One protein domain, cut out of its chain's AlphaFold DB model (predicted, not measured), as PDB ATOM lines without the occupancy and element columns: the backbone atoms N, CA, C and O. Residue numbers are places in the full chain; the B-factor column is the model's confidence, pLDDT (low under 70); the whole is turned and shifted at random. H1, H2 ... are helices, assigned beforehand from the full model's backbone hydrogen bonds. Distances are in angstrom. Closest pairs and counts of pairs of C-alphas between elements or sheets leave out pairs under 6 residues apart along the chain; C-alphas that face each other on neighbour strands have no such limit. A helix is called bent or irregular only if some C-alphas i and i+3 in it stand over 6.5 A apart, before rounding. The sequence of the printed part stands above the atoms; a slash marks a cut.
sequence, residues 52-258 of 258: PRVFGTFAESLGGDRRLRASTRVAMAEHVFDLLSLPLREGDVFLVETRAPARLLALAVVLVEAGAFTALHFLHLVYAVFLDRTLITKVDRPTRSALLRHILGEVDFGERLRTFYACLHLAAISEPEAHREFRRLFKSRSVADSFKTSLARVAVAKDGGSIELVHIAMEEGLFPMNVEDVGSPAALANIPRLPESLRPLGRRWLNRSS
ATOM      1  N   PRO A  52      88.596 188.823 213.506       89.50
ATOM      2  CA  PRO A  52      88.422 187.574 214.248       89.50
ATOM      3  C   PRO A  52      88.715 187.711 215.748       89.50
ATOM      4  O   PRO A  52      88.175 186.957 216.560       89.50
ATOM      5  N   ARG A  53      89.546 188.675 216.162       89.56
ATOM      6  CA  ARG A  53      89.838 188.940 217.578       89.56
ATOM      7  C   ARG A  53      88.652 189.600 218.254       89.56
ATOM      8  O   ARG A  53      88.260 189.174 219.337       89.56
ATOM      9  N   VAL A  54      88.084 190.615 217.605       91.69
ATOM     10  CA  VAL A  54      86.932 191.361 218.123       91.69
ATOM     11  C   VAL A  54      85.728 190.432 218.212       91.69
ATOM     12  O   VAL A  54      85.143 190.290 219.290       91.69
ATOM     13  N   PHE A  55      85.412 189.726 217.123       93.62
ATOM     14  CA  PHE A  55      84.315 188.766 217.111       93.62
ATOM     15  C   PHE A  55      84.556 187.617 218.091       93.62
ATOM     16  O   PHE A  55      83.663 187.264 218.856       93.62
ATOM     17  N   GLY A  56      85.766 187.054 218.140       93.88
ATOM     18  CA  GLY A  56      86.081 185.952 219.048       93.88
ATOM     19  C   GLY A  56      85.988 186.328 220.526       93.88
ATOM     20  O   GLY A  56      85.462 185.544 221.315       93.88
ATOM     21  N   THR A  57      86.417 187.533 220.914       92.88
ATOM     22  CA  THR A  57      86.211 188.051 222.277       92.88
ATOM     23  C   THR A  57      84.725 188.255 222.575       92.88
ATOM     24  O   THR A  57      84.253 187.891 223.655       92.88
ATOM     25  N   PHE A  58      83.961 188.783 221.617       94.88
ATOM     26  CA  PHE A  58      82.515 188.922 221.759       94.88
ATOM     27  C   PHE A  58      81.825 187.560 221.944       94.88
ATOM     28  O   PHE A  58      81.078 187.383 222.911       94.88
ATOM     29  N   ALA A  59      82.133 186.584 221.087       95.25
ATOM     30  CA  ALA A  59      81.600 185.226 221.135       95.25
ATOM     31  C   ALA A  59      81.942 184.510 222.446       95.25
ATOM     32  O   ALA A  59      81.068 183.915 223.078       95.25
ATOM     33  N   GLU A  60      83.185 184.628 222.907       92.62
ATOM     34  CA  GLU A  60      83.619 184.063 224.184       92.62
ATOM     35  C   GLU A  60      82.834 184.654 225.363       92.62
ATOM     36  O   GLU A  60      82.336 183.903 226.206       92.62
ATOM     37  N   SER A  61      82.621 185.975 225.383       92.12
ATOM     38  CA  SER A  61      81.836 186.647 226.432       92.12
ATOM     39  C   SER A  61      80.379 186.157 226.518       92.12
ATOM     40  O   SER A  61      79.690 186.386 227.520       92.12
ATOM     41  N   LEU A  62      79.898 185.501 225.460       92.56
ATOM     42  CA  LEU A  62      78.542 184.983 225.310       92.56
ATOM     43  C   LEU A  62      78.452 183.456 225.414       92.56
ATOM     44  O   LEU A  62      77.343 182.921 225.463       92.56
ATOM     45  N   GLY A  63      79.578 182.746 225.544       84.62
ATOM     46  CA  GLY A  63      79.607 181.280 225.612       84.62
ATOM     47  C   GLY A  63      78.775 180.692 226.761       84.62
ATOM     48  O   GLY A  63      78.202 179.614 226.629       84.62
ATOM     49  N   GLY A  64      78.639 181.424 227.871       85.06
ATOM     50  CA  GLY A  64      77.804 181.043 229.018       85.06
ATOM     51  C   GLY A  64      76.384 181.622 229.021       85.06
ATOM     52  O   GLY A  64      75.630 181.367 229.964       85.06
ATOM     53  N   ASP A  65      75.999 182.421 228.021       88.50
ATOM     54  CA  ASP A  65      74.715 183.122 228.034       88.50
ATOM     55  C   ASP A  65      73.558 182.163 227.717       88.50
ATOM     56  O   ASP A  65      73.378 181.702 226.586       88.50
ATOM     57  N   ARG A  66      72.747 181.868 228.739       88.12
ATOM     58  CA  ARG A  66      71.591 180.961 228.644       88.12
ATOM     59  C   ARG A  66      70.453 181.511 227.783       88.12
ATOM     60  O   ARG A  66      69.564 180.744 227.426       88.12
ATOM     61  N   ARG A  67      70.463 182.809 227.460       90.88
ATOM     62  CA  ARG A  67      69.486 183.422 226.545       90.88
ATOM     63  C   ARG A  67      69.733 183.008 225.096       90.88
ATOM     64  O   ARG A  67      68.802 183.040 224.298       90.88
ATOM     65  N   LEU A  68      70.963 182.607 224.767       90.88
ATOM     66  CA  LEU A  68      71.327 182.098 223.449       90.88
ATOM     67  C   LEU A  68      71.100 180.590 223.372       90.88
ATOM     68  O   LEU A  68      71.355 179.839 224.324       90.88
ATOM     69  N   ARG A  69      70.658 180.117 222.208       92.56
ATOM     70  CA  ARG A  69      70.567 178.680 221.946       92.56
ATOM     71  C   ARG A  69      71.954 178.071 221.798       92.56
ATOM     72  O   ARG A  69      72.909 178.739 221.409       92.56
ATOM     73  N   ALA A  70      72.044 176.767 222.058       92.50
ATOM     74  CA  ALA A  70      73.271 176.014 221.817       92.50
ATOM     75  C   ALA A  70      73.718 176.113 220.350       92.50
ATOM     76  O   ALA A  70      74.882 176.394 220.103       92.50
ATOM     77  N   SER A  71      72.784 176.000 219.397       94.19
ATOM     78  CA  SER A  71      73.061 176.161 217.962       94.19
ATOM     79  C   SER A  71      73.675 177.520 217.622       94.19
ATOM     80  O   SER A  71      74.584 177.590 216.810       94.19
ATOM     81  N   THR A  72      73.223 178.590 218.275       95.00
ATOM     82  CA  THR A  72      73.737 179.946 218.048       95.00
ATOM     83  C   THR A  72      75.155 180.089 218.591       95.00
ATOM     84  O   THR A  72      76.006 180.656 217.921       95.00
ATOM     85  N   ARG A  73      75.456 179.505 219.759       94.94
ATOM     86  CA  ARG A  73      76.833 179.468 220.284       94.94
ATOM     87  C   ARG A  73      77.781 178.663 219.395       94.94
ATOM     88  O   ARG A  73      78.927 179.066 219.233       94.94
ATOM     89  N   VAL A  74      77.303 177.559 218.819       95.88
ATOM     90  CA  VAL A  74      78.066 176.769 217.839       95.88
ATOM     91  C   VAL A  74      78.326 177.597 216.585       95.88
ATOM     92  O   VAL A  74      79.484 177.762 216.233       95.88
ATOM     93  N   ALA A  75      77.297 178.214 215.997       96.44
ATOM     94  CA  ALA A  75      77.448 179.066 214.815       96.44
ATOM     95  C   ALA A  75      78.404 180.246 215.057       96.44
ATOM     96  O   ALA A  75      79.191 180.597 214.189       96.44
ATOM     97  N   MET A  76      78.388 180.845 216.252       96.50
ATOM     98  CA  MET A  76      79.364 181.877 216.621       96.50
ATOM     99  C   MET A  76      80.788 181.320 216.683       96.50
ATOM    100  O   MET A  76      81.719 181.982 216.235       96.50
ATOM    101  N   ALA A  77      80.979 180.126 217.248       96.00
ATOM    102  CA  ALA A  77      82.289 179.492 217.273       96.00
ATOM    103  C   ALA A  77      82.767 179.141 215.854       96.00
ATOM    104  O   ALA A  77      83.916 179.431 215.547       96.00
ATOM    105  N   GLU A  78      81.905 178.604 214.986       95.75
ATOM    106  CA  GLU A  78      82.209 178.353 213.566       95.75
ATOM    107  C   GLU A  78      82.602 179.649 212.853       95.75
ATOM    108  O   GLU A  78      83.669 179.722 212.250       95.75
ATOM    109  N   HIS A  79      81.822 180.716 213.036       95.50
ATOM    110  CA  HIS A  79      82.094 182.002 212.400       95.50
ATOM    111  C   HIS A  79      83.442 182.604 212.819       95.50
ATOM    112  O   HIS A  79      84.120 183.224 212.006       95.50
ATOM    113  N   VAL A  80      83.892 182.387 214.063       94.50
ATOM    114  CA  VAL A  80      85.254 182.780 214.464       94.50
ATOM    115  C   VAL A  80      86.299 182.110 213.581       94.50
ATOM    116  O   VAL A  80      87.256 182.775 213.195       94.50
ATOM    117  N   PHE A  81      86.138 180.819 213.286       92.50
ATOM    118  CA  PHE A  81      87.050 180.099 212.404       92.50
ATOM    119  C   PHE A  81      86.916 180.554 210.949       92.50
ATOM    120  O   PHE A  81      87.943 180.696 210.300       92.50
ATOM    121  N   ASP A  82      85.710 180.870 210.469       91.00
ATOM    122  CA  ASP A  82      85.506 181.424 209.120       91.00
ATOM    123  C   ASP A  82      86.212 182.778 208.923       91.00
ATOM    124  O   ASP A  82      86.671 183.096 207.826       91.00
ATOM    125  N   LEU A  83      86.317 183.582 209.987       89.69
ATOM    126  CA  LEU A  83      87.042 184.857 209.979       89.69
ATOM    127  C   LEU A  83      88.570 184.686 210.059       89.69
ATOM    128  O   LEU A  83      89.306 185.643 209.801       89.69
ATOM    129  N   LEU A  84      89.076 183.500 210.423       86.56
ATOM    130  CA  LEU A  84      90.509 183.222 210.376       86.56
ATOM    131  C   LEU A  84      90.912 182.997 208.922       86.56
ATOM    132  O   LEU A  84      90.583 181.985 208.316       86.56
ATOM    133  N   SER A  85      91.661 183.938 208.358       71.12
ATOM    134  CA  SER A  85      92.163 183.788 206.995       71.12
ATOM    135  C   SER A  85      93.054 182.548 206.880       71.12
ATOM    136  O   SER A  85      94.001 182.386 207.650       71.12
ATOM    137  N   LEU A  86      92.776 181.699 205.894       65.62
ATOM    138  CA  LEU A  86      93.739 180.737 205.363       65.62
ATOM    139  C   LEU A  86      94.486 181.374 204.191       65.62
ATOM    140  O   LEU A  86      93.939 182.268 203.536       65.62
ATOM    141  N   PRO A  87      95.720 180.930 203.902       60.03
ATOM    142  CA  PRO A  87      96.404 181.397 202.715       60.03
ATOM    143  C   PRO A  87      95.602 180.902 201.505       60.03
ATOM    144  O   PRO A  87      95.194 179.740 201.444       60.03
ATOM    145  N   LEU A  88      95.321 181.796 200.554       58.88
ATOM    146  CA  LEU A  88      94.549 181.451 199.359       58.88
ATOM    147  C   LEU A  88      95.396 180.625 198.386       58.88
ATOM    148  O   LEU A  88      94.856 179.904 197.544       58.88
ATOM    149  N   ARG A  89      96.723 180.758 198.481       58.34
ATOM    150  CA  ARG A  89      97.715 180.057 197.676       58.34
ATOM    151  C   ARG A  89      98.903 179.628 198.524       58.34
ATOM    152  O   ARG A  89      99.262 180.255 199.517       58.34
ATOM    153  N   GLU A  90      99.547 178.566 198.066       52.12
ATOM    154  CA  GLU A  90     100.835 178.121 198.579       52.12
ATOM    155  C   GLU A  90     101.870 179.256 198.427       52.12
ATOM    156  O   GLU A  90     102.102 179.749 197.322       52.12
ATOM    157  N   GLY A  91     102.442 179.720 199.543       52.62
ATOM    158  CA  GLY A  91     103.404 180.830 199.576       52.62
ATOM    159  C   GLY A  91     102.838 182.219 199.908       52.62
ATOM    160  O   GLY A  91     103.626 183.164 199.998       52.62
ATOM    161  N   ASP A  92     101.527 182.365 200.133       55.38
ATOM    162  CA  ASP A  92     100.965 183.630 200.623       55.38
ATOM    163  C   ASP A  92     101.530 183.984 202.014       55.38
ATOM    164  O   ASP A  92     101.622 183.150 202.919       55.38
ATOM    165  N   VAL A  93     101.914 185.252 202.198       53.91
ATOM    166  CA  VAL A  93     102.454 185.752 203.469       53.91
ATOM    167  C   VAL A  93     101.319 185.930 204.474       53.91
ATOM    168  O   VAL A  93     100.449 186.782 204.306       53.91
ATOM    169  N   PHE A  94     101.369 185.168 205.563       57.16
ATOM    170  CA  PHE A  94     100.479 185.350 206.704       57.16
ATOM    171  C   PHE A  94     100.822 186.626 207.472       57.16
ATOM    172  O   PHE A  94     101.859 186.716 208.136       57.16
ATOM    173  N   LEU A  95      99.926 187.611 207.434       53.31
ATOM    174  CA  LEU A  95     100.052 188.784 208.285       53.31
ATOM    175  C   LEU A  95      99.709 188.397 209.724       53.31
ATOM    176  O   LEU A  95      98.568 188.123 210.071       53.31
ATOM    177  N   VAL A  96     100.712 188.445 210.598       54.53
ATOM    178  CA  VAL A  96     100.590 188.233 212.053       54.53
ATOM    179  C   VAL A  96      99.584 189.203 212.709       54.53
ATOM    180  O   VAL A  96      99.201 189.033 213.864       54.53
ATOM    181  N   GLU A  97      99.142 190.228 211.991       46.38
ATOM    182  CA  GLU A  97      98.133 191.188 212.426       46.38
ATOM    183  C   GLU A  97      96.703 190.605 212.408       46.38
ATOM    184  O   GLU A  97      95.876 191.051 213.204       46.38
ATOM    185  N   THR A  98      96.436 189.528 211.648       58.00
ATOM    186  CA  THR A  98      95.160 188.769 211.637       58.00
ATOM    187  C   THR A  98      95.126 187.652 212.690       58.00
ATOM    188  O   THR A  98      94.579 186.570 212.473       58.00
ATOM    189  N   ARG A  99      95.780 187.883 213.835       68.19
ATOM    190  CA  ARG A  99      95.908 186.910 214.932       68.19
ATOM    191  C   ARG A  99      94.558 186.337 215.341       68.19
ATOM    192  O   ARG A  99      93.568 187.050 215.444       68.19
ATOM    193  N   ALA A 100      94.572 185.063 215.700       86.75
ATOM    194  CA  ALA A 100      93.430 184.425 216.325       86.75
ATOM    195  C   ALA A 100      93.007 185.133 217.628       86.75
ATOM    196  O   ALA A 100      93.852 185.704 218.333       86.75
ATOM    197  N   PRO A 101      91.715 185.057 218.002       90.94
ATOM    198  CA  PRO A 101      91.267 185.527 219.304       90.94
ATOM    199  C   PRO A 101      92.011 184.803 220.428       90.94
ATOM    200  O   PRO A 101      92.315 183.611 220.345       90.94
ATOM    201  N   ALA A 102      92.253 185.522 221.527       89.81
ATOM    202  CA  ALA A 102      93.054 185.045 222.654       89.81
ATOM    203  C   ALA A 102      92.606 183.678 223.197       89.81
ATOM    204  O   ALA A 102      93.436 182.889 223.643       89.81
ATOM    205  N   ARG A 103      91.300 183.397 223.150       93.06
ATOM    206  CA  ARG A 103      90.692 182.172 223.677       93.06
ATOM    207  C   ARG A 103      90.168 181.241 222.583       93.06
ATOM    208  O   ARG A 103      89.230 180.489 222.831       93.06
ATOM    209  N   LEU A 104      90.807 181.228 221.407       94.88
ATOM    210  CA  LEU A 104      90.462 180.341 220.283       94.88
ATOM    211  C   LEU A 104      90.276 178.873 220.710       94.88
ATOM    212  O   LEU A 104      89.316 178.229 220.297       94.88
ATOM    213  N   LEU A 105      91.138 178.344 221.587       95.94
ATOM    214  CA  LEU A 105      91.024 176.960 222.070       95.94
ATOM    215  C   LEU A 105      89.724 176.706 222.849       95.94
ATOM    216  O   LEU A 105      89.199 175.599 222.799       95.94
ATOM    217  N   ALA A 106      89.195 177.701 223.565       95.62
ATOM    218  CA  ALA A 106      87.923 177.559 224.270       95.62
ATOM    219  C   ALA A 106      86.751 177.481 223.280       95.62
ATOM    220  O   ALA A 106      85.848 176.671 223.461       95.62
ATOM    221  N   LEU A 107      86.806 178.261 222.198       96.19
ATOM    222  CA  LEU A 107      85.821 178.205 221.115       96.19
ATOM    223  C   LEU A 107      85.900 176.873 220.353       96.19
ATOM    224  O   LEU A 107      84.871 176.276 220.059       96.19
ATOM    225  N   ALA A 108      87.106 176.344 220.130       97.06
ATOM    226  CA  ALA A 108      87.288 175.000 219.584       97.06
ATOM    227  C   ALA A 108      86.627 173.929 220.470       97.06
ATOM    228  O   ALA A 108      85.986 173.019 219.954       97.06
ATOM    229  N   VAL A 109      86.728 174.048 221.800       96.25
ATOM    230  CA  VAL A 109      86.057 173.121 222.727       96.25
ATOM    231  C   VAL A 109      84.534 173.185 222.594       96.25
ATOM    232  O   VAL A 109      83.909 172.132 222.614       96.25
ATOM    233  N   VAL A 110      83.937 174.361 222.362       95.06
ATOM    234  CA  VAL A 110      82.490 174.470 222.077       95.06
ATOM    235  C   VAL A 110      82.108 173.635 220.849       95.06
ATOM    236  O   VAL A 110      81.113 172.914 220.883       95.06
ATOM    237  N   LEU A 111      82.917 173.683 219.786       97.00
ATOM    238  CA  LEU A 111      82.701 172.868 218.587       97.00
ATOM    239  C   LEU A 111      82.876 171.373 218.873       97.00
ATOM    240  O   LEU A 111      82.083 170.562 218.401       97.00
ATOM    241  N   VAL A 112      83.881 170.998 219.672       96.56
ATOM    242  CA  VAL A 112      84.120 169.602 220.074       96.56
ATOM    243  C   VAL A 112      82.942 169.050 220.871       96.56
ATOM    244  O   VAL A 112      82.451 167.964 220.573       96.56
ATOM    245  N   GLU A 113      82.460 169.796 221.863       94.81
ATOM    246  CA  GLU A 113      81.330 169.399 222.709       94.81
ATOM    247  C   GLU A 113      80.024 169.266 221.913       94.81
ATOM    248  O   GLU A 113      79.175 168.443 222.257       94.81
ATOM    249  N   ALA A 114      79.879 170.037 220.834       94.94
ATOM    250  CA  ALA A 114      78.744 169.964 219.921       94.94
ATOM    251  C   ALA A 114      78.896 168.913 218.803       94.94
ATOM    252  O   ALA A 114      77.949 168.706 218.046       94.94
ATOM    253  N   GLY A 115      80.060 168.268 218.668       95.31
ATOM    254  CA  GLY A 115      80.352 167.363 217.549       95.31
ATOM    255  C   GLY A 115      80.500 168.066 216.192       95.31
ATOM    256  O   GLY A 115      80.331 167.427 215.160       95.31
ATOM    257  N   ALA A 116      80.798 169.370 216.189       95.62
ATOM    258  CA  ALA A 116      80.965 170.215 215.000       95.62
ATOM    259  C   ALA A 116      82.442 170.534 214.679       95.62
ATOM    260  O   ALA A 116      82.750 171.248 213.727       95.62
ATOM    261  N   PHE A 117      83.391 170.038 215.479       96.94
ATOM    262  CA  PHE A 117      84.817 170.244 215.220       96.94
ATOM    263  C   PHE A 117      85.274 169.400 214.019       96.94
ATOM    264  O   PHE A 117      85.011 168.204 213.964       96.94
ATOM    265  N   THR A 118      85.949 170.021 213.047       94.88
ATOM    266  CA  THR A 118      86.295 169.400 211.755       94.88
ATOM    267  C   THR A 118      87.799 169.459 211.502       94.88
ATOM    268  O   THR A 118      88.523 170.203 212.169       94.88
ATOM    269  N   ALA A 119      88.276 168.728 210.489       92.19
ATOM    270  CA  ALA A 119      89.674 168.793 210.056       92.19
ATOM    271  C   ALA A 119      90.084 170.213 209.626       92.19
ATOM    272  O   ALA A 119      91.209 170.634 209.884       92.19
ATOM    273  N   LEU A 120      89.157 170.984 209.044       89.94
ATOM    274  CA  LEU A 120      89.402 172.378 208.680       89.94
ATOM    275  C   LEU A 120      89.576 173.259 209.924       89.94
ATOM    276  O   LEU A 120      90.520 174.044 209.986       89.94
ATOM    277  N   HIS A 121      88.727 173.104 210.947       93.75
ATOM    278  CA  HIS A 121      88.902 173.799 212.230       93.75
ATOM    279  C   HIS A 121      90.246 173.449 212.881       93.75
ATOM    280  O   HIS A 121      90.941 174.320 213.408       93.75
ATOM    281  N   PHE A 122      90.640 172.174 212.812       94.50
ATOM    282  CA  PHE A 122      91.935 171.733 213.309       94.50
ATOM    283  C   PHE A 122      93.097 172.380 212.549       94.50
ATOM    284  O   PHE A 122      94.021 172.878 213.189       94.50
ATOM    285  N   LEU A 123      93.027 172.458 211.219       89.44
ATOM    286  CA  LEU A 123      94.041 173.124 210.407       89.44
ATOM    287  C   LEU A 123      94.221 174.590 210.833       89.44
ATOM    288  O   LEU A 123      95.327 174.984 211.201       89.44
ATOM    289  N   HIS A 124      93.137 175.369 210.899       89.06
ATOM    290  CA  HIS A 124      93.175 176.758 211.377       89.06
ATOM    291  C   HIS A 124      93.784 176.881 212.777       89.06
ATOM    292  O   HIS A 124      94.569 177.792 213.043       89.06
ATOM    293  N   LEU A 125      93.447 175.956 213.681       92.38
ATOM    294  CA  LEU A 125      94.007 175.931 215.026       92.38
ATOM    295  C   LEU A 125      95.522 175.685 215.006       92.38
ATOM    296  O   LEU A 125      96.245 176.344 215.753       92.38
ATOM    297  N   VAL A 126      96.012 174.770 214.165       90.88
ATOM    298  CA  VAL A 126      97.454 174.526 214.017       90.88
ATOM    299  C   VAL A 126      98.161 175.768 213.498       90.88
ATOM    300  O   VAL A 126      99.142 176.179 214.115       90.88
ATOM    301  N   TYR A 127      97.644 176.404 212.444       85.75
ATOM    302  CA  TYR A 127      98.202 177.654 211.918       85.75
ATOM    303  C   TYR A 127      98.232 178.749 212.991       85.75
ATOM    304  O   TYR A 127      99.276 179.349 213.245       85.75
ATOM    305  N   ALA A 128      97.118 178.965 213.693       87.75
ATOM    306  CA  ALA A 128      97.028 179.968 214.747       87.75
ATOM    307  C   ALA A 128      98.041 179.722 215.876       87.75
ATOM    308  O   ALA A 128      98.712 180.651 216.320       87.75
ATOM    309  N   VAL A 129      98.179 178.475 216.334       90.00
ATOM    310  CA  VAL A 129      99.098 178.108 217.422       90.00
ATOM    311  C   VAL A 129     100.558 178.107 216.967       90.00
ATOM    312  O   VAL A 129     101.439 178.439 217.759       90.00
ATOM    313  N   PHE A 130     100.832 177.759 215.711       86.75
ATOM    314  CA  PHE A 130     102.163 177.871 215.123       86.75
ATOM    315  C   PHE A 130     102.637 179.332 215.106       86.75
ATOM    316  O   PHE A 130     103.775 179.610 215.484       86.75
ATOM    317  N   LEU A 131     101.741 180.263 214.761       82.00
ATOM    318  CA  LEU A 131     102.010 181.703 214.751       82.00
ATOM    319  C   LEU A 131     102.033 182.334 216.156       82.00
ATOM    320  O   LEU A 131     102.843 183.222 216.420       82.00
ATOM    321  N   ASP A 132     101.163 181.894 217.070       84.88
ATOM    322  CA  ASP A 132     101.106 182.358 218.461       84.88
ATOM    323  C   ASP A 132     100.931 181.181 219.435       84.88
ATOM    324  O   ASP A 132      99.826 180.838 219.868       84.88
ATOM    325  N   ARG A 133     102.054 180.595 219.871       87.75
ATOM    326  CA  ARG A 133     102.052 179.495 220.854       87.75
ATOM    327  C   ARG A 133     101.431 179.885 222.199       87.75
ATOM    328  O   ARG A 133     101.015 179.003 222.951       87.75
ATOM    329  N   THR A 134     101.325 181.180 222.517       89.38
ATOM    330  CA  THR A 134     100.705 181.627 223.775       89.38
ATOM    331  C   THR A 134      99.202 181.352 223.822       89.38
ATOM    332  O   THR A 134      98.631 181.294 224.907       89.38
ATOM    333  N   LEU A 135      98.552 181.089 222.680       92.06
ATOM    334  CA  LEU A 135      97.148 180.664 222.632       92.06
ATOM    335  C   LEU A 135      96.881 179.417 223.487       92.06
ATOM    336  O   LEU A 135      95.824 179.310 224.109       92.06
ATOM    337  N   ILE A 136      97.857 178.509 223.594       94.69
ATOM    338  CA  ILE A 136      97.748 177.306 224.431       94.69
ATOM    339  C   ILE A 136      97.615 177.667 225.915       94.69
ATOM    340  O   ILE A 136      96.860 177.026 226.645       94.69
ATOM    341  N   THR A 137      98.334 178.693 226.375       94.62
ATOM    342  CA  THR A 137      98.379 179.090 227.790       94.62
ATOM    343  C   THR A 137      97.356 180.165 228.159       94.62
ATOM    344  O   THR A 137      97.132 180.392 229.346       94.62
ATOM    345  N   LYS A 138      96.673 180.766 227.175       94.38
ATOM    346  CA  LYS A 138      95.561 181.722 227.366       94.38
ATOM    347  C   LYS A 138      94.229 181.076 227.777       94.38
ATOM    348  O   LYS A 138      93.262 181.781 228.057       94.38
ATOM    349  N   VAL A 139      94.160 179.747 227.838       94.62
ATOM    350  CA  VAL A 139      93.016 179.003 228.386       94.62
ATOM    351  C   VAL A 139      93.450 178.164 229.581       94.62
ATOM    352  O   VAL A 139      94.633 177.861 229.752       94.62
ATOM    353  N   ASP A 140      92.498 177.769 230.424       95.31
ATOM    354  CA  ASP A 140      92.797 176.924 231.575       95.31
ATOM    355  C   ASP A 140      93.271 175.516 231.167       95.31
ATOM    356  O   ASP A 140      93.167 175.074 230.016       95.31
ATOM    357  N   ARG A 141      93.853 174.808 232.139       95.62
ATOM    358  CA  ARG A 141      94.386 173.463 231.922       95.62
ATOM    359  C   ARG A 141      93.316 172.465 231.467       95.62
ATOM    360  O   ARG A 141      93.589 171.742 230.509       95.62
ATOM    361  N   PRO A 142      92.137 172.387 232.113       95.31
ATOM    362  CA  PRO A 142      91.068 171.505 231.655       95.31
ATOM    363  C   PRO A 142      90.719 171.691 230.175       95.31
ATOM    364  O   PRO A 142      90.677 170.696 229.452       95.31
ATOM    365  N   THR A 143      90.569 172.936 229.715       95.19
ATOM    366  CA  THR A 143      90.212 173.282 228.330       95.19
ATOM    367  C   THR A 143      91.266 172.779 227.348       95.19
ATOM    368  O   THR A 143      90.962 171.981 226.459       95.19
ATOM    369  N   ARG A 144      92.537 173.171 227.530       95.44
ATOM    370  CA  ARG A 144      93.608 172.770 226.598       95.44
ATOM    371  C   ARG A 144      93.864 171.258 226.610       95.44
ATOM    372  O   ARG A 144      94.127 170.686 225.555       95.44
ATOM    373  N   SER A 145      93.751 170.592 227.764       94.56
ATOM    374  CA  SER A 145      93.894 169.131 227.865       94.56
ATOM    375  C   SER A 145      92.707 168.374 227.261       94.56
ATOM    376  O   SER A 145      92.881 167.259 226.771       94.56
ATOM    377  N   ALA A 146      91.488 168.919 227.320       93.88
ATOM    378  CA  ALA A 146      90.321 168.324 226.671       93.88
ATOM    379  C   ALA A 146      90.465 168.374 225.146       93.88
ATOM    380  O   ALA A 146      90.376 167.331 224.498       93.88
ATOM    381  N   LEU A 147      90.803 169.548 224.609       96.62
ATOM    382  CA  LEU A 147      91.013 169.741 223.178       96.62
ATOM    383  C   LEU A 147      92.158 168.876 222.636       96.62
ATOM    384  O   LEU A 147      91.985 168.197 221.629       96.62
ATOM    385  N   LEU A 148      93.303 168.833 223.333       96.69
ATOM    386  CA  LEU A 148      94.422 167.965 222.949       96.69
ATOM    387  C   LEU A 148      93.986 166.498 222.866       96.69
ATOM    388  O   LEU A 148      94.277 165.826 221.885       96.69
ATOM    389  N   ARG A 149      93.271 165.984 223.874       93.69
ATOM    390  CA  ARG A 149      92.813 164.586 223.864       93.69
ATOM    391  C   ARG A 149      91.850 164.291 222.719       93.69
ATOM    392  O   ARG A 149      91.943 163.203 222.161       93.69
ATOM    393  N   HIS A 150      90.955 165.224 222.401       95.25
ATOM    394  CA  HIS A 150      90.040 165.083 221.271       95.25
ATOM    395  C   HIS A 150      90.817 165.001 219.953       95.25
ATOM    396  O   HIS A 150      90.727 163.990 219.266       95.25
ATOM    397  N   ILE A 151      91.678 165.988 219.675       96.38
ATOM    398  CA  ILE A 151      92.508 166.031 218.459       96.38
ATOM    399  C   ILE A 151      93.330 164.752 218.302       96.38
ATOM    400  O   ILE A 151      93.409 164.191 217.218       96.38
ATOM    401  N   LEU A 152      93.941 164.259 219.379       93.94
ATOM    402  CA  LEU A 152      94.783 163.065 219.306       93.94
ATOM    403  C   LEU A 152      94.003 161.759 219.150       93.94
ATOM    404  O   LEU A 152      94.583 160.772 218.695       93.94
ATOM    405  N   GLY A 153      92.723 161.751 219.521       90.62
ATOM    406  CA  GLY A 153      91.820 160.625 219.297       90.62
ATOM    407  C   GLY A 153      91.228 160.575 217.891       90.62
ATOM    408  O   GLY A 153      90.744 159.519 217.500       90.62
ATOM    409  N   GLU A 154      91.295 161.674 217.137       91.44
ATOM    410  CA  GLU A 154      90.661 161.782 215.826       91.44
ATOM    411  C   GLU A 154      91.603 161.312 214.713       91.44
ATOM    412  O   GLU A 154      92.662 161.896 214.477       91.44
ATOM    413  N   VAL A 155      91.261 160.211 214.047       85.38
ATOM    414  CA  VAL A 155      92.153 159.586 213.053       85.38
ATOM    415  C   VAL A 155      92.159 160.384 211.750       85.38
ATOM    416  O   VAL A 155      93.210 160.494 211.111       85.38
ATOM    417  N   ASP A 156      91.034 161.019 211.424       87.81
ATOM    418  CA  ASP A 156      90.824 161.762 210.178       87.81
ATOM    419  C   ASP A 156      91.689 163.031 210.074       87.81
ATOM    420  O   ASP A 156      91.900 163.566 208.989       87.81
ATOM    421  N   PHE A 157      92.263 163.500 211.186       89.69
ATOM    422  CA  PHE A 157      93.106 164.703 211.233       89.69
ATOM    423  C   PHE A 157      94.545 164.498 210.741       89.69
ATOM    424  O   PHE A 157      95.341 165.436 210.767       89.69
ATOM    425  N   GLY A 158      94.904 163.285 210.311       89.94
ATOM    426  CA  GLY A 158      96.255 162.951 209.865       89.94
ATOM    427  C   GLY A 158      97.248 162.833 211.027       89.94
ATOM    428  O   GLY A 158      97.220 163.572 212.009       89.94
ATOM    429  N   GLU A 159      98.139 161.844 210.977       91.38
ATOM    430  CA  GLU A 159      99.073 161.606 212.088       91.38
ATOM    431  C   GLU A 159     100.154 162.695 212.197       91.38
ATOM    432  O   GLU A 159     100.495 163.103 213.311       91.38
ATOM    433  N   ARG A 160     100.649 163.208 211.060       90.75
ATOM    434  CA  ARG A 160     101.687 164.253 211.004       90.75
ATOM    435  C   ARG A 160     101.221 165.547 211.662       90.75
ATOM    436  O   ARG A 160     101.835 165.990 212.632       90.75
ATOM    437  N   LEU A 161     100.085 166.083 211.221       90.31
ATOM    438  CA  LEU A 161      99.521 167.319 211.758       90.31
ATOM    439  C   LEU A 161      99.163 167.200 213.252       90.31
ATOM    440  O   LEU A 161      99.480 168.089 214.045       90.31
ATOM    441  N   ARG A 162      98.603 166.060 213.684       94.25
ATOM    442  CA  ARG A 162      98.386 165.767 215.114       94.25
ATOM    443  C   ARG A 162      99.685 165.731 215.914       94.25
ATOM    444  O   ARG A 162      99.718 166.217 217.045       94.25
ATOM    445  N   THR A 163     100.749 165.161 215.350       93.62
ATOM    446  CA  THR A 163     102.073 165.090 215.993       93.62
ATOM    447  C   THR A 163     102.659 166.483 216.143       93.62
ATOM    448  O   THR A 163     103.107 166.850 217.233       93.62
ATOM    449  N   PHE A 164     102.562 167.293 215.093       93.44
ATOM    450  CA  PHE A 164     102.992 168.681 215.109       93.44
ATOM    451  C   PHE A 164     102.235 169.501 216.160       93.44
ATOM    452  O   PHE A 164     102.857 170.131 217.018       93.44
ATOM    453  N   TYR A 165     100.901 169.411 216.187       95.38
ATOM    454  CA  TYR A 165     100.079 170.081 217.198       95.38
ATOM    455  C   TYR A 165     100.410 169.630 218.625       95.38
ATOM    456  O   TYR A 165     100.520 170.463 219.526       95.38
ATOM    457  N   ALA A 166     100.616 168.329 218.857       96.56
ATOM    458  CA  ALA A 166     101.030 167.835 220.170       96.56
ATOM    459  C   ALA A 166     102.369 168.439 220.606       96.56
ATOM    460  O   ALA A 166     102.534 168.786 221.776       96.56
ATOM    461  N   CYS A 167     103.309 168.600 219.677       95.94
ATOM    462  CA  CYS A 167     104.605 169.197 219.971       95.94
ATOM    463  C   CYS A 167     104.503 170.698 220.251       95.94
ATOM    464  O   CYS A 167     105.090 171.164 221.227       95.94
ATOM    465  N   LEU A 168     103.695 171.434 219.478       94.44
ATOM    466  CA  LEU A 168     103.343 172.826 219.777       94.44
ATOM    467  C   LEU A 168     102.743 172.952 221.185       94.44
ATOM    468  O   LEU A 168     103.188 173.784 221.976       94.44
ATOM    469  N   HIS A 169     101.787 172.081 221.518       96.62
ATOM    470  CA  HIS A 169     101.126 172.045 222.819       96.62
ATOM    471  C   HIS A 169     102.112 171.831 223.971       96.62
ATOM    472  O   HIS A 169     102.139 172.601 224.930       96.62
ATOM    473  N   LEU A 170     102.919 170.775 223.884       96.75
ATOM    474  CA  LEU A 170     103.845 170.384 224.945       96.75
ATOM    475  C   LEU A 170     104.983 171.392 225.131       96.75
ATOM    476  O   LEU A 170     105.438 171.572 226.257       96.75
ATOM    477  N   ALA A 171     105.425 172.050 224.058       94.94
ATOM    478  CA  ALA A 171     106.466 173.072 224.117       94.94
ATOM    479  C   ALA A 171     105.973 174.409 224.702       94.94
ATOM    480  O   ALA A 171     106.784 175.188 225.197       94.94
ATOM    481  N   ALA A 172     104.668 174.695 224.654       94.50
ATOM    482  CA  ALA A 172     104.116 175.959 225.153       94.50
ATOM    483  C   ALA A 172     103.812 175.966 226.662       94.50
ATOM    484  O   ALA A 172     103.639 177.034 227.250       94.50
ATOM    485  N   ILE A 173     103.701 174.794 227.294       96.38
ATOM    486  CA  ILE A 173     103.336 174.655 228.712       96.38
ATOM    487  C   ILE A 173     104.558 174.402 229.598       96.38
ATOM    488  O   ILE A 173     105.621 174.000 229.133       96.38
ATOM    489  N   SER A 174     104.401 174.606 230.911       95.69
ATOM    490  CA  SER A 174     105.477 174.336 231.873       95.69
ATOM    491  C   SER A 174     105.960 172.884 231.795       95.69
ATOM    492  O   SER A 174     105.160 171.957 231.653       95.69
ATOM    493  N   GLU A 175     107.260 172.665 231.970       95.44
ATOM    494  CA  GLU A 175     107.867 171.334 231.900       95.44
ATOM    495  C   GLU A 175     107.208 170.288 232.838       95.44
ATOM    496  O   GLU A 175     106.905 169.179 232.380       95.44
ATOM    497  N   PRO A 176     106.850 170.607 234.104       96.12
ATOM    498  CA  PRO A 176     106.109 169.674 234.958       96.12
ATOM    499  C   PRO A 176     104.711 169.326 234.428       96.12
ATOM    500  O   PRO A 176     104.166 168.259 234.730       96.12
ATOM    501  N   GLU A 177     104.076 170.233 233.687       96.12
ATOM    502  CA  GLU A 177     102.802 169.971 233.026       96.12
ATOM    503  C   GLU A 177     102.989 169.136 231.761       96.12
ATOM    504  O   GLU A 177     102.338 168.097 231.655       96.12
ATOM    505  N   ALA A 178     103.932 169.505 230.887       97.00
ATOM    506  CA  ALA A 178     104.286 168.753 229.683       97.00
ATOM    507  C   ALA A 178     104.581 167.290 230.011       97.00
ATOM    508  O   ALA A 178     104.016 166.380 229.414       97.00
ATOM    509  N   HIS A 179     105.374 167.042 231.049       96.56
ATOM    510  CA  HIS A 179     105.710 165.693 231.485       96.56
ATOM    511  C   HIS A 179     104.497 164.904 232.022       96.56
ATOM    512  O   HIS A 179     104.407 163.683 231.839       96.56
ATOM    513  N   ARG A 180     103.527 165.572 232.664       95.69
ATOM    514  CA  ARG A 180     102.267 164.940 233.102       95.69
ATOM    515  C   ARG A 180     101.346 164.634 231.925       95.69
ATOM    516  O   ARG A 180     100.798 163.534 231.889       95.69
ATOM    517  N   GLU A 181     101.192 165.564 230.987       95.69
ATOM    518  CA  GLU A 181     100.391 165.365 229.777       95.69
ATOM    519  C   GLU A 181     100.996 164.264 228.903       95.69
ATOM    520  O   GLU A 181     100.307 163.296 228.599       95.69
ATOM    521  N   PHE A 182     102.305 164.291 228.643       95.88
ATOM    522  CA  PHE A 182     103.006 163.253 227.882       95.88
ATOM    523  C   PHE A 182     102.761 161.849 228.457       95.88
ATOM    524  O   PHE A 182     102.379 160.923 227.746       95.88
ATOM    525  N   ARG A 183     102.873 161.681 229.782       95.38
ATOM    526  CA  ARG A 183     102.540 160.403 230.439       95.38
ATOM    527  C   ARG A 183     101.082 159.993 230.262       95.38
ATOM    528  O   ARG A 183     100.811 158.797 230.160       95.38
ATOM    529  N   ARG A 184     100.144 160.941 230.303       94.31
ATOM    530  CA  ARG A 184      98.713 160.662 230.114       94.31
ATOM    531  C   ARG A 184      98.435 160.202 228.689       94.31
ATOM    532  O   ARG A 184      97.735 159.208 228.531       94.31
ATOM    533  N   LEU A 185      99.035 160.850 227.689       93.56
ATOM    534  CA  LEU A 185      98.893 160.474 226.280       93.56
ATOM    535  C   LEU A 185      99.338 159.030 226.031       93.56
ATOM    536  O   LEU A 185      98.600 158.247 225.444       93.56
ATOM    537  N   PHE A 186     100.492 158.640 226.576       93.50
ATOM    538  CA  PHE A 186     101.045 157.295 226.385       93.50
ATOM    539  C   PHE A 186     100.219 156.209 227.089       93.50
ATOM    540  O   PHE A 186     100.214 155.056 226.667       93.50
ATOM    541  N   LYS A 187      99.489 156.574 228.150       93.25
ATOM    542  CA  LYS A 187      98.546 155.684 228.843       93.25
ATOM    543  C   LYS A 187      97.156 155.665 228.206       93.25
ATOM    544  O   LYS A 187      96.353 154.806 228.569       93.25
ATOM    545  N   SER A 188      96.846 156.608 227.318       92.31
ATOM    546  CA  SER A 188      95.519 156.697 226.722       92.31
ATOM    547  C   SER A 188      95.302 155.576 225.713       92.31
ATOM    548  O   SER A 188      96.132 155.346 224.833       92.31
ATOM    549  N   ARG A 189      94.153 154.904 225.819       90.75
ATOM    550  CA  ARG A 189      93.702 153.907 224.835       90.75
ATOM    551  C   ARG A 189      93.093 154.544 223.590       90.75
ATOM    552  O   ARG A 189      93.070 153.906 222.553       90.75
ATOM    553  N   SER A 190      92.622 155.788 223.693       89.56
ATOM    554  CA  SER A 190      92.048 156.525 222.559       89.56
ATOM    555  C   SER A 190      93.103 157.035 221.579       89.56
ATOM    556  O   SER A 190      92.757 157.525 220.518       89.56
ATOM    557  N   VAL A 191      94.384 156.975 221.950       91.44
ATOM    558  CA  VAL A 191      95.492 157.460 221.129       91.44
ATOM    559  C   VAL A 191      96.186 156.256 220.510       91.44
ATOM    560  O   VAL A 191      96.613 155.357 221.239       91.44
ATOM    561  N   ALA A 192      96.307 156.259 219.183       91.44
ATOM    562  CA  ALA A 192      96.942 155.184 218.430       91.44
ATOM    563  C   ALA A 192      98.418 155.000 218.820       91.44
ATOM    564  O   ALA A 192      99.135 155.964 219.105       91.44
ATOM    565  N   ASP A 193      98.890 153.755 218.803       92.88
ATOM    566  CA  ASP A 193     100.279 153.441 219.151       92.88
ATOM    567  C   ASP A 193     101.276 153.925 218.087       92.88
ATOM    568  O   ASP A 193     102.408 154.269 218.436       92.88
ATOM    569  N   SER A 194     100.851 154.041 216.821       91.94
ATOM    570  CA  SER A 194     101.631 154.686 215.753       91.94
ATOM    571  C   SER A 194     101.963 156.132 216.125       91.94
ATOM    572  O   SER A 194     103.135 156.477 216.260       91.94
ATOM    573  N   PHE A 195     100.945 156.918 216.483       93.00
ATOM    574  CA  PHE A 195     101.109 158.289 216.959       93.00
ATOM    575  C   PHE A 195     102.027 158.373 218.186       93.00
ATOM    576  O   PHE A 195     102.921 159.216 218.236       93.00
ATOM    577  N   LYS A 196     101.846 157.501 219.193       94.62
ATOM    578  CA  LYS A 196     102.717 157.500 220.388       94.62
ATOM    579  C   LYS A 196     104.171 157.225 220.018       94.62
ATOM    580  O   LYS A 196     105.072 157.801 220.623       94.62
ATOM    581  N   THR A 197     104.395 156.367 219.027       94.88
ATOM    582  CA  THR A 197     105.723 156.037 218.506       94.88
ATOM    583  C   THR A 197     106.337 157.229 217.778       94.88
ATOM    584  O   THR A 197     107.483 157.571 218.067       94.88
ATOM    585  N   SER A 198     105.571 157.910 216.925       92.62
ATOM    586  CA  SER A 198     105.969 159.153 216.248       92.62
ATOM    587  C   SER A 198     106.330 160.242 217.267       92.62
ATOM    588  O   SER A 198     107.460 160.722 217.297       92.62
ATOM    589  N   LEU A 199     105.450 160.523 218.231       94.62
ATOM    590  CA  LEU A 199     105.711 161.488 219.305       94.62
ATOM    591  C   LEU A 199     106.921 161.098 220.179       94.62
ATOM    592  O   LEU A 199     107.681 161.961 220.625       94.62
ATOM    593  N   ALA A 200     107.128 159.803 220.435       95.81
ATOM    594  CA  ALA A 200     108.299 159.324 221.160       95.81
ATOM    595  C   ALA A 200     109.598 159.554 220.375       95.81
ATOM    596  O   ALA A 200     110.589 159.931 220.997       95.81
ATOM    597  N   ARG A 201     109.601 159.361 219.047       94.88
ATOM    598  CA  ARG A 201     110.758 159.630 218.173       94.88
ATOM    599  C   ARG A 201     111.165 161.101 218.229       94.88
ATOM    600  O   ARG A 201     112.322 161.380 218.547       94.88
ATOM    601  N   VAL A 202     110.199 162.010 218.090       94.88
ATOM    602  CA  VAL A 202     110.418 163.458 218.242       94.88
ATOM    603  C   VAL A 202     111.028 163.770 219.617       94.88
ATOM    604  O   VAL A 202     112.046 164.450 219.721       94.88
ATOM    605  N   ALA A 203     110.467 163.212 220.696       94.88
ATOM    606  CA  ALA A 203     110.937 163.472 222.060       94.88
ATOM    607  C   ALA A 203     112.351 162.940 222.354       94.88
ATOM    608  O   ALA A 203     113.039 163.472 223.230       94.88
ATOM    609  N   VAL A 204     112.797 161.869 221.681       95.94
ATOM    610  CA  VAL A 204     114.144 161.316 221.908       95.94
ATOM    611  C   VAL A 204     115.235 161.979 221.079       95.94
ATOM    612  O   VAL A 204     116.412 161.822 221.426       95.94
ATOM    613  N   ALA A 205     114.862 162.726 220.041       92.94
ATOM    614  CA  ALA A 205     115.794 163.443 219.187       92.94
ATOM    615  C   ALA A 205     116.656 164.436 219.993       92.94
ATOM    616  O   ALA A 205     116.235 165.005 221.010       92.94
ATOM    617  N   LYS A 206     117.920 164.599 219.580       88.69
ATOM    618  CA  LYS A 206     118.911 165.412 220.313       88.69
ATOM    619  C   LYS A 206     118.540 166.896 220.342       88.69
ATOM    620  O   LYS A 206     118.769 167.556 221.345       88.69
ATOM    621  N   ASP A 207     117.926 167.372 219.273       86.44
ATOM    622  CA  ASP A 207     117.470 168.742 219.044       86.44
ATOM    623  C   ASP A 207     116.045 169.007 219.576       86.44
ATOM    624  O   ASP A 207     115.444 170.037 219.279       86.44
ATOM    625  N   GLY A 208     115.475 168.067 220.341       86.25
ATOM    626  CA  GLY A 208     114.085 168.146 220.798       86.25
ATOM    627  C   GLY A 208     113.069 167.960 219.669       86.25
ATOM    628  O   GLY A 208     111.919 168.368 219.834       86.25
ATOM    629  N   GLY A 209     113.504 167.378 218.543       89.38
ATOM    630  CA  GLY A 209     112.675 167.042 217.390       89.38
ATOM    631  C   GLY A 209     112.478 168.182 216.398       89.38
ATOM    632  O   GLY A 209     111.668 168.053 215.485       89.38
ATOM    633  N   SER A 210     113.194 169.296 216.562       87.25
ATOM    634  CA  SER A 210     113.002 170.485 215.735       87.25
ATOM    635  C   SER A 210     113.165 170.228 214.237       87.25
ATOM    636  O   SER A 210     112.338 170.703 213.474       87.25
ATOM    637  N   ILE A 211     114.146 169.438 213.802       86.06
ATOM    638  CA  ILE A 211     114.369 169.136 212.379       86.06
ATOM    639  C   ILE A 211     113.176 168.375 211.784       86.06
ATOM    640  O   ILE A 211     112.672 168.736 210.724       86.06
ATOM    641  N   GLU A 212     112.687 167.350 212.486       87.56
ATOM    642  CA  GLU A 212     111.508 166.581 212.062       87.56
ATOM    643  C   GLU A 212     110.265 167.476 211.987       87.56
ATOM    644  O   GLU A 212     109.495 167.411 211.031       87.56
ATOM    645  N   LEU A 213     110.102 168.367 212.965       89.31
ATOM    646  CA  LEU A 213     108.981 169.298 213.021       89.31
ATOM    647  C   LEU A 213     109.060 170.385 211.941       89.31
ATOM    648  O   LEU A 213     108.011 170.810 211.469       89.31
ATOM    649  N   VAL A 214     110.257 170.808 211.512       87.62
ATOM    650  CA  VAL A 214     110.405 171.707 210.352       87.62
ATOM    651  C   VAL A 214     109.932 171.011 209.090       87.62
ATOM    652  O   VAL A 214     109.158 171.602 208.349       87.62
ATOM    653  N   HIS A 215     110.340 169.760 208.855       85.38
ATOM    654  CA  HIS A 215     109.891 169.021 207.675       85.38
ATOM    655  C   HIS A 215     108.370 168.876 207.650       85.38
ATOM    656  O   HIS A 215     107.763 169.166 206.625       85.38
ATOM    657  N   ILE A 216     107.743 168.527 208.782       87.06
ATOM    658  CA  ILE A 216     106.276 168.481 208.867       87.06
ATOM    659  C   ILE A 216     105.681 169.859 208.556       87.06
ATOM    660  O   ILE A 216     104.767 169.965 207.751       87.06
ATOM    661  N   ALA A 217     106.211 170.930 209.145       83.69
ATOM    662  CA  ALA A 217     105.717 172.277 208.888       83.69
ATOM    663  C   ALA A 217     105.875 172.710 207.418       83.69
ATOM    664  O   ALA A 217     105.004 173.403 206.903       83.69
ATOM    665  N   MET A 218     106.941 172.301 206.727       80.44
ATOM    666  CA  MET A 218     107.122 172.565 205.296       80.44
ATOM    667  C   MET A 218     106.135 171.767 204.441       80.44
ATOM    668  O   MET A 218     105.483 172.341 203.578       80.44
ATOM    669  N   GLU A 219     105.993 170.464 204.701       81.56
ATOM    670  CA  GLU A 219     105.073 169.582 203.969       81.56
ATOM    671  C   GLU A 219     103.600 169.985 204.143       81.56
ATOM    672  O   GLU A 219     102.801 169.806 203.231       81.56
ATOM    673  N   GLU A 220     103.247 170.536 205.306       79.81
ATOM    674  CA  GLU A 220     101.895 171.015 205.626       79.81
ATOM    675  C   GLU A 220     101.671 172.489 205.214       79.81
ATOM    676  O   GLU A 220     100.636 173.076 205.538       79.81
ATOM    677  N   GLY A 221     102.634 173.111 204.516       76.81
ATOM    678  CA  GLY A 221     102.511 174.471 203.975       76.81
ATOM    679  C   GLY A 221     102.558 175.595 205.018       76.81
ATOM    680  O   GLY A 221     102.090 176.701 204.754       76.81
ATOM    681  N   LEU A 222     103.117 175.346 206.209       75.81
ATOM    682  CA  LEU A 222     103.206 176.333 207.296       75.81
ATOM    683  C   LEU A 222     104.318 177.376 207.085       75.81
ATOM    684  O   LEU A 222     104.330 178.403 207.766       75.81
ATOM    685  N   PHE A 223     105.266 177.117 206.179       68.00
ATOM    686  CA  PHE A 223     106.341 178.044 205.822       68.00
ATOM    687  C   PHE A 223     106.122 178.672 204.442       68.00
ATOM    688  O   PHE A 223     105.585 178.020 203.548       68.00
ATOM    689  N   PRO A 224     106.617 179.903 204.217       61.91
ATOM    690  CA  PRO A 224     106.780 180.410 202.862       61.91
ATOM    691  C   PRO A 224     107.773 179.528 202.085       61.91
ATOM    692  O   PRO A 224     108.782 179.088 202.634       61.91
ATOM    693  N   MET A 225     107.514 179.326 200.790       57.25
ATOM    694  CA  MET A 225     108.223 178.397 199.885       57.25
ATOM    695  C   MET A 225     109.748 178.612 199.749       57.25
ATOM    696  O   MET A 225     110.431 177.797 199.139       57.25
ATOM    697  N   ASN A 226     110.301 179.687 200.319       59.75
ATOM    698  CA  ASN A 226     111.681 180.132 200.103       59.75
ATOM    699  C   ASN A 226     112.636 179.770 201.259       59.75
ATOM    700  O   ASN A 226     113.682 180.400 201.414       59.75
ATOM    701  N   VAL A 227     112.285 178.802 202.111       62.03
ATOM    702  CA  VAL A 227     113.212 178.300 203.138       62.03
ATOM    703  C   VAL A 227     114.218 177.352 202.476       62.03
ATOM    704  O   VAL A 227     113.974 176.157 202.360       62.03
ATOM    705  N   GLU A 228     115.349 177.898 202.023       64.38
ATOM    706  CA  GLU A 228     116.427 177.127 201.376       64.38
ATOM    707  C   GLU A 228     117.195 176.227 202.363       64.38
ATOM    708  O   GLU A 228     117.692 175.170 201.980       64.38
ATOM    709  N   ASP A 229     117.266 176.622 203.642       69.69
ATOM    710  CA  ASP A 229     117.943 175.873 204.706       69.69
ATOM    711  C   ASP A 229     117.024 175.639 205.919       69.69
ATOM    712  O   ASP A 229     116.757 176.535 206.728       69.69
ATOM    713  N   VAL A 230     116.586 174.385 206.053       65.88
ATOM    714  CA  VAL A 230     115.772 173.822 207.148       65.88
ATOM    715  C   VAL A 230     116.464 173.969 208.513       65.88
ATOM    716  O   VAL A 230     115.802 174.088 209.545       65.88
ATOM    717  N   GLY A 231     117.800 173.979 208.534       65.25
ATOM    718  CA  GLY A 231     118.607 174.158 209.739       65.25
ATOM    719  C   GLY A 231     118.835 175.620 210.124       65.25
ATOM    720  O   GLY A 231     119.410 175.884 211.186       65.25
ATOM    721  N   SER A 232     118.389 176.573 209.300       68.69
ATOM    722  CA  SER A 232     118.638 177.991 209.543       68.69
ATOM    723  C   SER A 232     117.925 178.489 210.814       68.69
ATOM    724  O   SER A 232     116.790 178.094 211.106       68.69
ATOM    725  N   PRO A 233     118.530 179.415 211.583       66.19
ATOM    726  CA  PRO A 233     117.887 179.997 212.763       66.19
ATOM    727  C   PRO A 233     116.526 180.645 212.470       66.19
ATOM    728  O   PRO A 233     115.651 180.636 213.334       66.19
ATOM    729  N   ALA A 234     116.340 181.178 211.258       64.81
ATOM    730  CA  ALA A 234     115.083 181.769 210.811       64.81
ATOM    731  C   ALA A 234     113.975 180.714 210.648       64.81
ATOM    732  O   ALA A 234     112.867 180.926 211.136       64.81
ATOM    733  N   ALA A 235     114.284 179.557 210.048       65.31
ATOM    734  CA  ALA A 235     113.345 178.438 209.940       65.31
ATOM    735  C   ALA A 235     112.985 177.865 211.322       65.31
ATOM    736  O   ALA A 235     111.831 177.550 211.603       65.31
ATOM    737  N   LEU A 236     113.957 177.789 212.234       73.44
ATOM    738  CA  LEU A 236     113.755 177.190 213.556       73.44
ATOM    739  C   LEU A 236     113.069 178.108 214.579       73.44
ATOM    740  O   LEU A 236     112.656 177.617 215.630       73.44
ATOM    741  N   ALA A 237     112.932 179.412 214.313       72.25
ATOM    742  CA  ALA A 237     112.462 180.391 215.301       72.25
ATOM    743  C   ALA A 237     111.070 180.059 215.881       72.25
ATOM    744  O   ALA A 237     110.851 180.171 217.091       72.25
ATOM    745  N   ASN A 238     110.151 179.586 215.033       71.75
ATOM    746  CA  ASN A 238     108.771 179.258 215.421       71.75
ATOM    747  C   ASN A 238     108.534 177.759 215.645       71.75
ATOM    748  O   ASN A 238     107.473 177.351 216.126       71.75
ATOM    749  N   ILE A 239     109.542 176.927 215.388       86.38
ATOM    750  CA  ILE A 239     109.437 175.479 215.539       86.38
ATOM    751  C   ILE A 239     109.497 175.104 217.021       86.38
ATOM    752  O   ILE A 239     110.351 175.615 217.758       86.38
ATOM    753  N   PRO A 240     108.574 174.260 217.517       86.62
ATOM    754  CA  PRO A 240     108.612 173.848 218.908       86.62
ATOM    755  C   PRO A 240     109.813 172.936 219.166       86.62
ATOM    756  O   PRO A 240     110.176 172.099 218.342       86.62
ATOM    757  N   ARG A 241     110.410 173.077 220.349       90.31
ATOM    758  CA  ARG A 241     111.395 172.131 220.881       90.31
ATOM    759  C   ARG A 241     110.795 171.463 222.100       90.31
ATOM    760  O   ARG A 241     110.372 172.147 223.032       90.31
ATOM    761  N   LEU A 242     110.737 170.136 222.088       93.62
ATOM    762  CA  LEU A 242     110.212 169.401 223.231       93.62
ATOM    763  C   LEU A 242     111.166 169.510 224.436       93.62
ATOM    764  O   LEU A 242     112.383 169.424 224.253       93.62
ATOM    765  N   PRO A 243     110.641 169.655 225.671       93.44
ATOM    766  CA  PRO A 243     111.466 169.669 226.875       93.44
ATOM    767  C   PRO A 243     112.312 168.398 227.011       93.44
ATOM    768  O   PRO A 243     111.816 167.283 226.823       93.44
ATOM    769  N   GLU A 244     113.579 168.544 227.407       93.50
ATOM    770  CA  GLU A 244     114.499 167.406 227.526       93.50
ATOM    771  C   GLU A 244     114.029 166.354 228.541       93.50
ATOM    772  O   GLU A 244     114.291 165.162 228.359       93.50
ATOM    773  N   SER A 245     113.271 166.745 229.572       93.62
ATOM    774  CA  SER A 245     112.681 165.797 230.529       93.62
ATOM    775  C   SER A 245     111.689 164.806 229.912       93.62
ATOM    776  O   SER A 245     111.364 163.796 230.544       93.62
ATOM    777  N   LEU A 246     111.214 165.035 228.682       96.00
ATOM    778  CA  LEU A 246     110.356 164.086 227.969       96.00
ATOM    779  C   LEU A 246     111.159 162.933 227.347       96.00
ATOM    780  O   LEU A 246     110.632 161.825 227.197       96.00
ATOM    781  N   ARG A 247     112.453 163.131 227.067       95.50
ATOM    782  CA  ARG A 247     113.335 162.148 226.413       95.50
ATOM    783  C   ARG A 247     113.366 160.784 227.130       95.50
ATOM    784  O   ARG A 247     113.211 159.763 226.457       95.50
ATOM    785  N   PRO A 248     113.477 160.686 228.474       95.88
ATOM    786  CA  PRO A 248     113.399 159.400 229.175       95.88
ATOM    787  C   PRO A 248     112.035 158.698 229.070       95.88
ATOM    788  O   PRO A 248     111.956 157.477 229.209       95.88
ATOM    789  N   LEU A 249     110.935 159.436 228.879       94.94
ATOM    790  CA  LEU A 249     109.615 158.839 228.646       94.94
ATOM    791  C   LEU A 249     109.515 158.277 227.228       94.94
ATOM    792  O   LEU A 249     109.102 157.129 227.081       94.94
ATOM    793  N   GLY A 250     109.970 159.038 226.228       95.69
ATOM    794  CA  GLY A 250     110.035 158.585 224.838       95.69
ATOM    795  C   GLY A 250     110.879 157.317 224.683       95.69
ATOM    796  O   GLY A 250     110.395 156.318 224.159       95.69
ATOM    797  N   ARG A 251     112.095 157.287 225.254       96.12
ATOM    798  CA  ARG A 251     112.974 156.097 225.216       96.12
ATOM    799  C   ARG A 251     112.314 154.862 225.821       96.12
ATOM    800  O   ARG A 251     112.392 153.777 225.259       96.12
ATOM    801  N   ARG A 252     111.646 155.023 226.968       95.69
ATOM    802  CA  ARG A 252     110.946 153.912 227.631       95.69
ATOM    803  C   ARG A 252     109.823 153.331 226.784       95.69
ATOM    804  O   ARG A 252     109.582 152.136 226.891       95.69
ATOM    805  N   TRP A 253     109.124 154.153 226.006       95.38
ATOM    806  CA  TRP A 253     108.096 153.669 225.090       95.38
ATOM    807  C   TRP A 253     108.710 152.912 223.920       95.38
ATOM    808  O   TRP A 253     108.372 151.754 223.718       95.38
ATOM    809  N   LEU A 254     109.672 153.524 223.224       95.19
ATOM    810  CA  LEU A 254     110.319 152.911 222.061       95.19
ATOM    811  C   LEU A 254     110.937 151.549 222.402       95.19
ATOM    812  O   LEU A 254     110.755 150.602 221.648       95.19
ATOM    813  N   ASN A 255     111.558 151.411 223.577       94.19
ATOM    814  CA  ASN A 255     112.115 150.133 224.037       94.19
ATOM    815  C   ASN A 255     111.060 149.060 224.367       94.19
ATOM    816  O   ASN A 255     111.417 147.897 224.491       94.19
ATOM    817  N   ARG A 256     109.798 149.435 224.606       90.06
ATOM    818  CA  ARG A 256     108.693 148.494 224.881       90.06
ATOM    819  C   ARG A 256     107.911 148.121 223.628       90.06
ATOM    820  O   ARG A 256     107.231 147.104 223.633       90.06
ATOM    821  N   SER A 257     107.941 148.996 222.629       79.00
ATOM    822  CA  SER A 257     107.230 148.853 221.359       79.00
ATOM    823  C   SER A 257     108.105 148.265 220.244       79.00
ATOM    824  O   SER A 257     107.593 148.073 219.146       79.00
ATOM    825  N   SER A 258     109.398 148.035 220.514       63.53
ATOM    826  CA  SER A 258     110.334 147.292 219.652       63.53
ATOM    827  C   SER A 258     110.307 145.812 220.008       63.53
ATOM    828  O   SER A 258     110.405 144.995 219.072       63.53
TER     829      SER A 258
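Overview. This is residues 52 to 258 of the 258 residues of an uncharacterized protein of Euryarchaeota archaeon (UniProt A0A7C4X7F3). Helices follow one another along the longest axis of the body: the hairpin of H1 and H2 makes one end, H3 with H4, H5 and H6 comes next, H7 is in the middle, and H8, H9 and H12 make the other end. H10 packs on H7, and two long loops, residues 83 to 103 and 220 to 232, lie on the same side of the body. The printed part has 207 residues with twelve named helices, H1 to H12, and no named strand; the class is all helix. It is compact, with a radius of gyration of the C-alphas of 17.1 A and spans of 54 by 40 by 28 A.

Arrangement. H7, residues 159 to 172, is the hub, touching six other helices. H6, residues 141 to 153, forms a hairpin with H7, touching it with residues 148 to 152 alone; their closest C-alphas, Leu 152 and Arg 162, are 6.2 A apart. H8, residues 175 to 187, forms another hairpin with H7, with residues 178 to 182 alone touching 170 to 171; closest are C-alphas 170 and 178, 5.0 A. H9, residues 193 to 204, touches H7 with residues 195 to 199 alone, closest at C-alphas 163 and 199, 6.1 A. H12, residues 244 to 257, touches H9 at a steep tilt of 42 degrees, opposite ways, closest at C-alphas 200 and 250, 4.1 A. H7, H8, H9 and H12 form an up-and-down bundle, each running against the one before. Also touching H7 are H4, residues 119 to 131, with 126 to 130 alone, H5, residues 133 to 136, and H10, residues 210 to 219; the closest C-alphas are 126 and 165, 6.1 A, 133 and 172, 5.9 A, and 213 and 164, 6.4 A. H11, residues 233 to 236, only just touches H10, with 3 pairs of C-alphas within 8 A, closest 210 and 236, 7.1 A. H3, residues 104 to 113, touches H6, closest at C-alphas 109 and 147, 6.0 A. H2, residues 70 to 82, forms hairpins with H3 and with H1, residues 52 to 62; H1 is apart from H7. Every O i to N i+4 pair is within hydrogen-bond range in H1 to H4 and H6 to H10, and 7 of 10 in H12; H5 and H11 are too short for one.

Along the chain. H1 begins at C-alpha 52 (88.422, 187.574, 214.248). H7 is 20.1 A long, H12 20.9 A. H12, only just irregular with C-alphas 245 and 248 6.6 A apart, ends at C-alpha 257 (107.230, 148.853, 221.359).

Size, cuts and confidence. The farthest C-alphas, Arg 67 and Ser 258, are 55.0 A apart. The printed part has no cut. The links H2 to H3 and H10 to H11 are long. Residues 86 to 99, 223 to 235 and 258 have pLDDT under 70.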